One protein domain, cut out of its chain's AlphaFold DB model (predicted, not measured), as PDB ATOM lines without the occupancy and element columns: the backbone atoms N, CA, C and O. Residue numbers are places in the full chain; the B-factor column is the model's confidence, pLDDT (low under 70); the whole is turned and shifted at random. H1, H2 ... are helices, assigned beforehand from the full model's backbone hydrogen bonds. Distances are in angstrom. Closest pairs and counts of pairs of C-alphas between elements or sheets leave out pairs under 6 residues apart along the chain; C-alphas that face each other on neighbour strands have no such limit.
ATOM      1  N   PHE A  18     156.906 120.046 187.291       58.84
ATOM      2  CA  PHE A  18     157.071 121.051 188.343       58.84
ATOM      3  C   PHE A  18     156.168 120.720 189.544       58.84
ATOM      4  O   PHE A  18     155.018 121.172 189.592       58.84
ATOM      5  N   PRO A  19     156.657 119.946 190.529       60.06
ATOM      6  CA  PRO A  19     155.862 119.590 191.699       60.06
ATOM      7  C   PRO A  19     155.397 120.852 192.441       60.06
ATOM      8  O   PRO A  19     156.209 121.670 192.871       60.06
ATOM      9  N   GLY A  20     154.075 121.020 192.566       65.81
ATOM     10  CA  GLY A  20     153.442 122.169 193.231       65.81
ATOM     11  C   GLY A  20     152.860 123.233 192.291       65.81
ATOM     12  O   GLY A  20     152.198 124.160 192.768       65.81
ATOM     13  N   PHE A  21     153.030 123.097 190.971       67.62
ATOM     14  CA  PHE A  21     152.461 124.028 189.991       67.62
ATOM     15  C   PHE A  21     150.926 124.030 190.008       67.62
ATOM     16  O   PHE A  21     150.306 125.094 189.946       67.62
ATOM     17  N   SER A  22     150.300 122.861 190.177       68.19
ATOM     18  CA  SER A  22     148.840 122.740 190.228       68.19
ATOM     19  C   SER A  22     148.230 123.528 191.400       68.19
ATOM     20  O   SER A  22     147.291 124.302 191.204       68.19
ATOM     21  N   MET A  23     148.835 123.466 192.593       70.00
ATOM     22  CA  MET A  23     148.365 124.218 193.769       70.00
ATOM     23  C   MET A  23     148.557 125.737 193.631       70.00
ATOM     24  O   MET A  23     147.681 126.519 194.018       70.00
ATOM     25  N   ALA A  24     149.670 126.171 193.038       69.75
ATOM     26  CA  ALA A  24     149.904 127.583 192.739       69.75
ATOM     27  C   ALA A  24     148.902 128.118 191.699       69.75
ATOM     28  O   ALA A  24     148.399 129.232 191.829       69.75
ATOM     29  N   SER A  25     148.557 127.311 190.693       70.62
ATOM     30  CA  SER A  25     147.589 127.697 189.663       70.62
ATOM     31  C   SER A  25     146.153 127.793 190.199       70.62
ATOM     32  O   SER A  25     145.453 128.753 189.886       70.62
ATOM     33  N   ALA A  26     145.734 126.870 191.070       69.75
ATOM     34  CA  ALA A  26     144.395 126.869 191.660       69.75
ATOM     35  C   ALA A  26     144.176 128.059 192.611       69.75
ATOM     36  O   ALA A  26     143.135 128.713 192.570       69.75
ATOM     37  N   SER A  27     145.182 128.392 193.425       67.19
ATOM     38  CA  SER A  27     145.152 129.582 194.288       67.19
ATOM     39  C   SER A  27     145.191 130.883 193.478       67.19
ATOM     40  O   SER A  27     144.451 131.822 193.782       67.19
ATOM     41  N   ALA A  28     145.963 130.925 192.386       65.38
ATOM     42  CA  ALA A  28     145.932 132.037 191.441       65.38
ATOM     43  C   ALA A  28     144.546 132.197 190.795       65.38
ATOM     44  O   ALA A  28     144.050 133.316 190.696       65.38
ATOM     45  N   GLN A  29     143.885 131.099 190.414       65.81
ATOM     46  CA  GLN A  29     142.525 131.123 189.868       65.81
ATOM     47  C   GLN A  29     141.485 131.594 190.892       65.81
ATOM     48  O   GLN A  29     140.586 132.344 190.525       65.81
ATOM     49  N   GLN A  30     141.618 131.233 192.170       68.31
ATOM     50  CA  GLN A  30     140.740 131.727 193.240       68.31
ATOM     51  C   GLN A  30     140.905 133.235 193.479       68.31
ATOM     52  O   GLN A  30     139.912 133.945 193.630       68.31
ATOM     53  N   LEU A  31     142.139 133.747 193.434       63.62
ATOM     54  CA  LEU A  31     142.416 135.187 193.496       63.62
ATOM     55  C   LEU A  31     141.897 135.934 192.257       63.62
ATOM     56  O   LEU A  31     141.423 137.063 192.369       63.62
ATOM     57  N   LEU A  32     141.946 135.300 191.081       61.69
ATOM     58  CA  LEU A  32     141.424 135.851 189.829       61.69
ATOM     59  C   LEU A  32     139.888 135.771 189.730       61.69
ATOM     60  O   LEU A  32     139.295 136.536 188.977       61.69
ATOM     61  N   ALA A  33     139.234 134.862 190.454       64.31
ATOM     62  CA  ALA A  33     137.778 134.690 190.464       64.31
ATOM     63  C   ALA A  33     137.070 135.492 191.575       64.31
ATOM     64  O   ALA A  33     135.857 135.683 191.506       64.31
ATOM     65  N   GLY A  34     137.805 135.986 192.577       63.19
ATOM     66  CA  GLY A  34     137.278 136.897 193.595       63.19
ATOM     67  C   GLY A  34     136.881 138.262 193.015       63.19
ATOM     68  O   GLY A  34     137.456 138.710 192.020       63.19
ATOM     69  N   ASN A  35     135.909 138.932 193.651       64.31
ATOM     70  CA  ASN A  35     135.425 140.296 193.356       64.31
ATOM     71  C   ASN A  35     136.514 141.376 193.590       64.31
ATOM     72  O   ASN A  35     136.357 142.280 194.403       64.31
ATOM     73  N   LEU A  36     137.660 141.259 192.919       62.72
ATOM     74  CA  LEU A  36     138.708 142.273 192.880       62.72
ATOM     75  C   LEU A  36     138.431 143.250 191.738       62.72
ATOM     76  O   LEU A  36     138.226 142.815 190.600       62.72
ATOM     77  N   ASP A  37     138.515 144.550 192.040       78.12
ATOM     78  CA  ASP A  37     138.466 145.627 191.052       78.12
ATOM     79  C   ASP A  37     139.378 145.319 189.858       78.12
ATOM     80  O   ASP A  37     140.528 144.888 190.010       78.12
ATOM     81  N   SER A  38     138.854 145.555 188.652       77.62
ATOM     82  CA  SER A  38     139.528 145.259 187.380       77.62
ATOM     83  C   SER A  38     140.957 145.824 187.328       77.62
ATOM     84  O   SER A  38     141.875 145.162 186.843       77.62
ATOM     85  N   TYR A  39     141.167 147.001 187.924       78.88
ATOM     86  CA  TYR A  39     142.468 147.659 188.018       78.88
ATOM     87  C   TYR A  39     143.488 146.876 188.865       78.88
ATOM     88  O   TYR A  39     144.629 146.689 188.443       78.88
ATOM     89  N   THR A  40     143.073 146.342 190.018       81.81
ATOM     90  CA  THR A  40     143.931 145.528 190.896       81.81
ATOM     91  C   THR A  40     144.362 144.242 190.198       81.81
ATOM     92  O   THR A  40     145.529 143.857 190.256       81.81
ATOM     93  N   ARG A  41     143.444 143.606 189.460       80.25
ATOM     94  CA  ARG A  41     143.743 142.408 188.666       80.25
ATOM     95  C   ARG A  41     144.781 142.695 187.580       80.25
ATOM     96  O   ARG A  41     145.742 141.938 187.448       80.25
ATOM     97  N   LEU A  42     144.631 143.804 186.851       84.88
ATOM     98  CA  LEU A  42     145.585 144.224 185.821       84.88
ATOM     99  C   LEU A  42     146.975 144.490 186.409       84.88
ATOM    100  O   LEU A  42     147.957 143.953 185.897       84.88
ATOM    101  N   LEU A  43     147.066 145.225 187.521       87.44
ATOM    102  CA  LEU A  43     148.344 145.488 188.191       87.44
ATOM    103  C   LEU A  43     149.030 144.205 188.672       87.44
ATOM    104  O   LEU A  43     150.235 144.049 188.467       87.44
ATOM    105  N   CYS A  44     148.284 143.257 189.247       84.94
ATOM    106  CA  CYS A  44     148.835 141.964 189.655       84.94
ATOM    107  C   CYS A  44     149.347 141.155 188.456       84.94
ATOM    108  O   CYS A  44     150.459 140.631 188.503       84.94
ATOM    109  N   THR A  45     148.581 141.084 187.361       86.31
ATOM    110  CA  THR A  45     149.024 140.375 186.149       86.31
ATOM    111  C   THR A  45     150.258 141.021 185.522       86.31
ATOM    112  O   THR A  45     151.185 140.308 185.145       86.31
ATOM    113  N   LEU A  46     150.327 142.356 185.487       90.50
ATOM    114  CA  LEU A  46     151.482 143.091 184.975       90.50
ATOM    115  C   LEU A  46     152.716 142.881 185.861       90.50
ATOM    116  O   LEU A  46     153.801 142.633 185.347       90.50
ATOM    117  N   GLY A  47     152.552 142.916 187.187       91.38
ATOM    118  CA  GLY A  47     153.629 142.636 188.137       91.38
ATOM    119  C   GLY A  47     154.202 141.230 187.959       91.38
ATOM    120  O   GLY A  47     155.417 141.066 187.839       91.38
ATOM    121  N   MET A  48     153.333 140.222 187.844       90.38
ATOM    122  CA  MET A  48     153.749 138.844 187.568       90.38
ATOM    123  C   MET A  48     154.426 138.713 186.202       90.38
ATOM    124  O   MET A  48     155.433 138.018 186.094       90.38
ATOM    125  N   LEU A  49     153.940 139.417 185.179       93.25
ATOM    126  CA  LEU A  49     154.541 139.423 183.847       93.25
ATOM    127  C   LEU A  49     155.933 140.065 183.846       93.25
ATOM    128  O   LEU A  49     156.842 139.543 183.204       93.25
ATOM    129  N   VAL A  50     156.142 141.154 184.589       94.06
ATOM    130  CA  VAL A  50     157.462 141.789 184.736       94.06
ATOM    131  C   VAL A  50     158.429 140.859 185.465       94.06
ATOM    132  O   VAL A  50     159.561 140.679 185.012       94.06
ATOM    133  N   LEU A  51     157.993 140.226 186.559       92.44
ATOM    134  CA  LEU A  51     158.808 139.252 187.291       92.44
ATOM    135  C   LEU A  51     159.157 138.045 186.418       92.44
ATOM    136  O   LEU A  51     160.323 137.658 186.350       92.44
ATOM    137  N   PHE A  52     158.170 137.503 185.705       92.75
ATOM    138  CA  PHE A  52     158.358 136.391 184.784       92.75
ATOM    139  C   PHE A  52     159.293 136.768 183.638       92.75
ATOM    140  O   PHE A  52     160.223 136.029 183.361       92.75
ATOM    141  N   THR A  53     159.117 137.936 183.018       90.75
ATOM    142  CA  THR A  53     159.989 138.411 181.933       90.75
ATOM    143  C   THR A  53     161.417 138.594 182.433       90.75
ATOM    144  O   THR A  53     162.361 138.146 181.789       90.75
ATOM    145  N   ARG A  54     161.604 139.186 183.618       93.88
ATOM    146  CA  ARG A  54     162.931 139.336 184.227       93.88
ATOM    147  C   ARG A  54     163.574 137.980 184.515       93.88
ATOM    148  O   ARG A  54     164.767 137.817 184.275       93.88
ATOM    149  N   TYR A  55     162.803 137.019 185.016       91.38
ATOM    150  CA  TYR A  55     163.275 135.657 185.256       91.38
ATOM    151  C   TYR A  55     163.613 134.938 183.946       91.38
ATOM    152  O   TYR A  55     164.710 134.408 183.812       91.38
ATOM    153  N   ALA A  56     162.723 134.999 182.958       89.38
ATOM    154  CA  ALA A  56     162.887 134.391 181.648       89.38
ATOM    155  C   ALA A  56     164.109 134.952 180.918       89.38
ATOM    156  O   ALA A  56     164.899 134.180 180.397       89.38
ATOM    157  N   VAL A  57     164.336 136.270 180.936       88.25
ATOM    158  CA  VAL A  57     165.533 136.879 180.329       88.25
ATOM    159  C   VAL A  57     166.810 136.382 181.004       88.25
ATOM    160  O   VAL A  57     167.784 136.082 180.318       88.25
ATOM    161  N   ARG A  58     166.817 136.251 182.336       87.75
ATOM    162  CA  ARG A  58     167.972 135.693 183.054       87.75
ATOM    163  C   ARG A  58     168.190 134.223 182.713       87.75
ATOM    164  O   ARG A  58     169.308 133.852 182.381       87.75
ATOM    165  N   TYR A  59     167.127 133.428 182.732       86.69
ATOM    166  CA  TYR A  59     167.171 132.000 182.442       86.69
ATOM    167  C   TYR A  59     167.603 131.721 181.001       86.69
ATOM    168  O   TYR A  59     168.527 130.951 180.764       86.69
ATOM    169  N   VAL A  60     166.996 132.403 180.029       84.00
ATOM    170  CA  VAL A  60     167.376 132.311 178.616       84.00
ATOM    171  C   VAL A  60     168.807 132.801 178.424       84.00
ATOM    172  O   VAL A  60     169.562 132.163 177.703       84.00
ATOM    173  N   GLY A  61     169.225 133.878 179.094       81.12
ATOM    174  CA  GLY A  61     170.611 134.348 179.047       81.12
ATOM    175  C   GLY A  61     171.615 133.314 179.566       81.12
ATOM    176  O   GLY A  61     172.665 133.117 178.955       81.12
ATOM    177  N   GLU A  62     171.291 132.621 180.657       82.06
ATOM    178  CA  GLU A  62     172.100 131.521 181.195       82.06
ATOM    179  C   GLU A  62     172.101 130.302 180.273       82.06
ATOM    180  O   GLU A  62     173.156 129.719 180.040       82.06
ATOM    181  N   LEU A  63     170.962 129.959 179.672       78.44
ATOM    182  CA  LEU A  63     170.842 128.846 178.734       78.44
ATOM    183  C   LEU A  63     171.618 129.111 177.438       78.44
ATOM    184  O   LEU A  63     172.345 128.242 176.962       78.44
ATOM    185  N   VAL A  64     171.518 130.328 176.900       75.00
ATOM    186  CA  VAL A  64     172.319 130.794 175.762       75.00
ATOM    187  C   VAL A  64     173.796 130.718 176.123       75.00
ATOM    188  O   VAL A  64     174.579 130.144 175.371       75.00
ATOM    189  N   ARG A  65     174.185 131.201 177.307       71.94
ATOM    190  CA  ARG A  65     175.575 131.108 177.758       71.94
ATOM    191  C   ARG A  65     176.034 129.662 177.971       71.94
ATOM    192  O   ARG A  65     177.196 129.382 177.722       71.94
ATOM    193  N   SER A  66     175.174 128.752 178.408       75.50
ATOM    194  CA  SER A  66     175.574 127.371 178.692       75.50
ATOM    195  C   SER A  66     175.610 126.487 177.445       75.50
ATOM    196  O   SER A  66     176.490 125.641 177.337       75.50
ATOM    197  N   HIS A  67     174.661 126.650 176.520       69.25
ATOM    198  CA  HIS A  67     174.499 125.754 175.369       69.25
ATOM    199  C   HIS A  67     174.977 126.353 174.047       69.25
ATOM    200  O   HIS A  67     175.399 125.611 173.165       69.25
ATOM    201  N   PHE A  68     174.925 127.677 173.895       69.00
ATOM    202  CA  PHE A  68     175.323 128.372 172.665       69.00
ATOM    203  C   PHE A  68     176.697 129.033 172.785       69.00
ATOM    204  O   PHE A  68     177.045 129.880 171.962       69.00
TER     205      PHE A  68
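Overview. This is residues 18 to 68 of the 192 residues of the protein "BCS1, N-terminal" of Penicillium camemberti FM 013 (UniProt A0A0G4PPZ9). Two helices make an open, narrow V, with the shorter arm H1 and the much longer arm H2 joined at the closed end by residues 34 to 37. The arms come near each other close to that end, and most of both stands free. The printed part has 51 residues with two named helices, H1 then H2, and no named strand: all helix. It is only just extended, close to loose, with a radius of gyration of the C-alphas of 14.9 A, and flat, spanning 46 by 26 by 8 A.

Along the chain. H1, residues 21 to 33, begins at C-alpha 21 (152.461, 124.028, 189.991) and is 18.2 A long. H2, residues 38 to 67, is 41.8 A long and ends at C-alpha 67 (174.499, 125.754, 175.369).

Arrangement. H1 and H2 are close but not clearly touching; their closest C-alphas, of Leu 32 and Arg 41, are 7.1 A apart. They run opposite ways at a shallow tilt of 26 degrees. In H1 and H2 every O i to N i+4 pair is within hydrogen-bond range.

Size, cuts and confidence. The C-alphas farthest apart, of Asn 35 and Phe 68, are 46.5 A apart. The printed part has no cut, and the link from H1 to H2 is tight. Confidence is under 70 at residues 18 to 22, 24, 26 to 36 and 67 to 68.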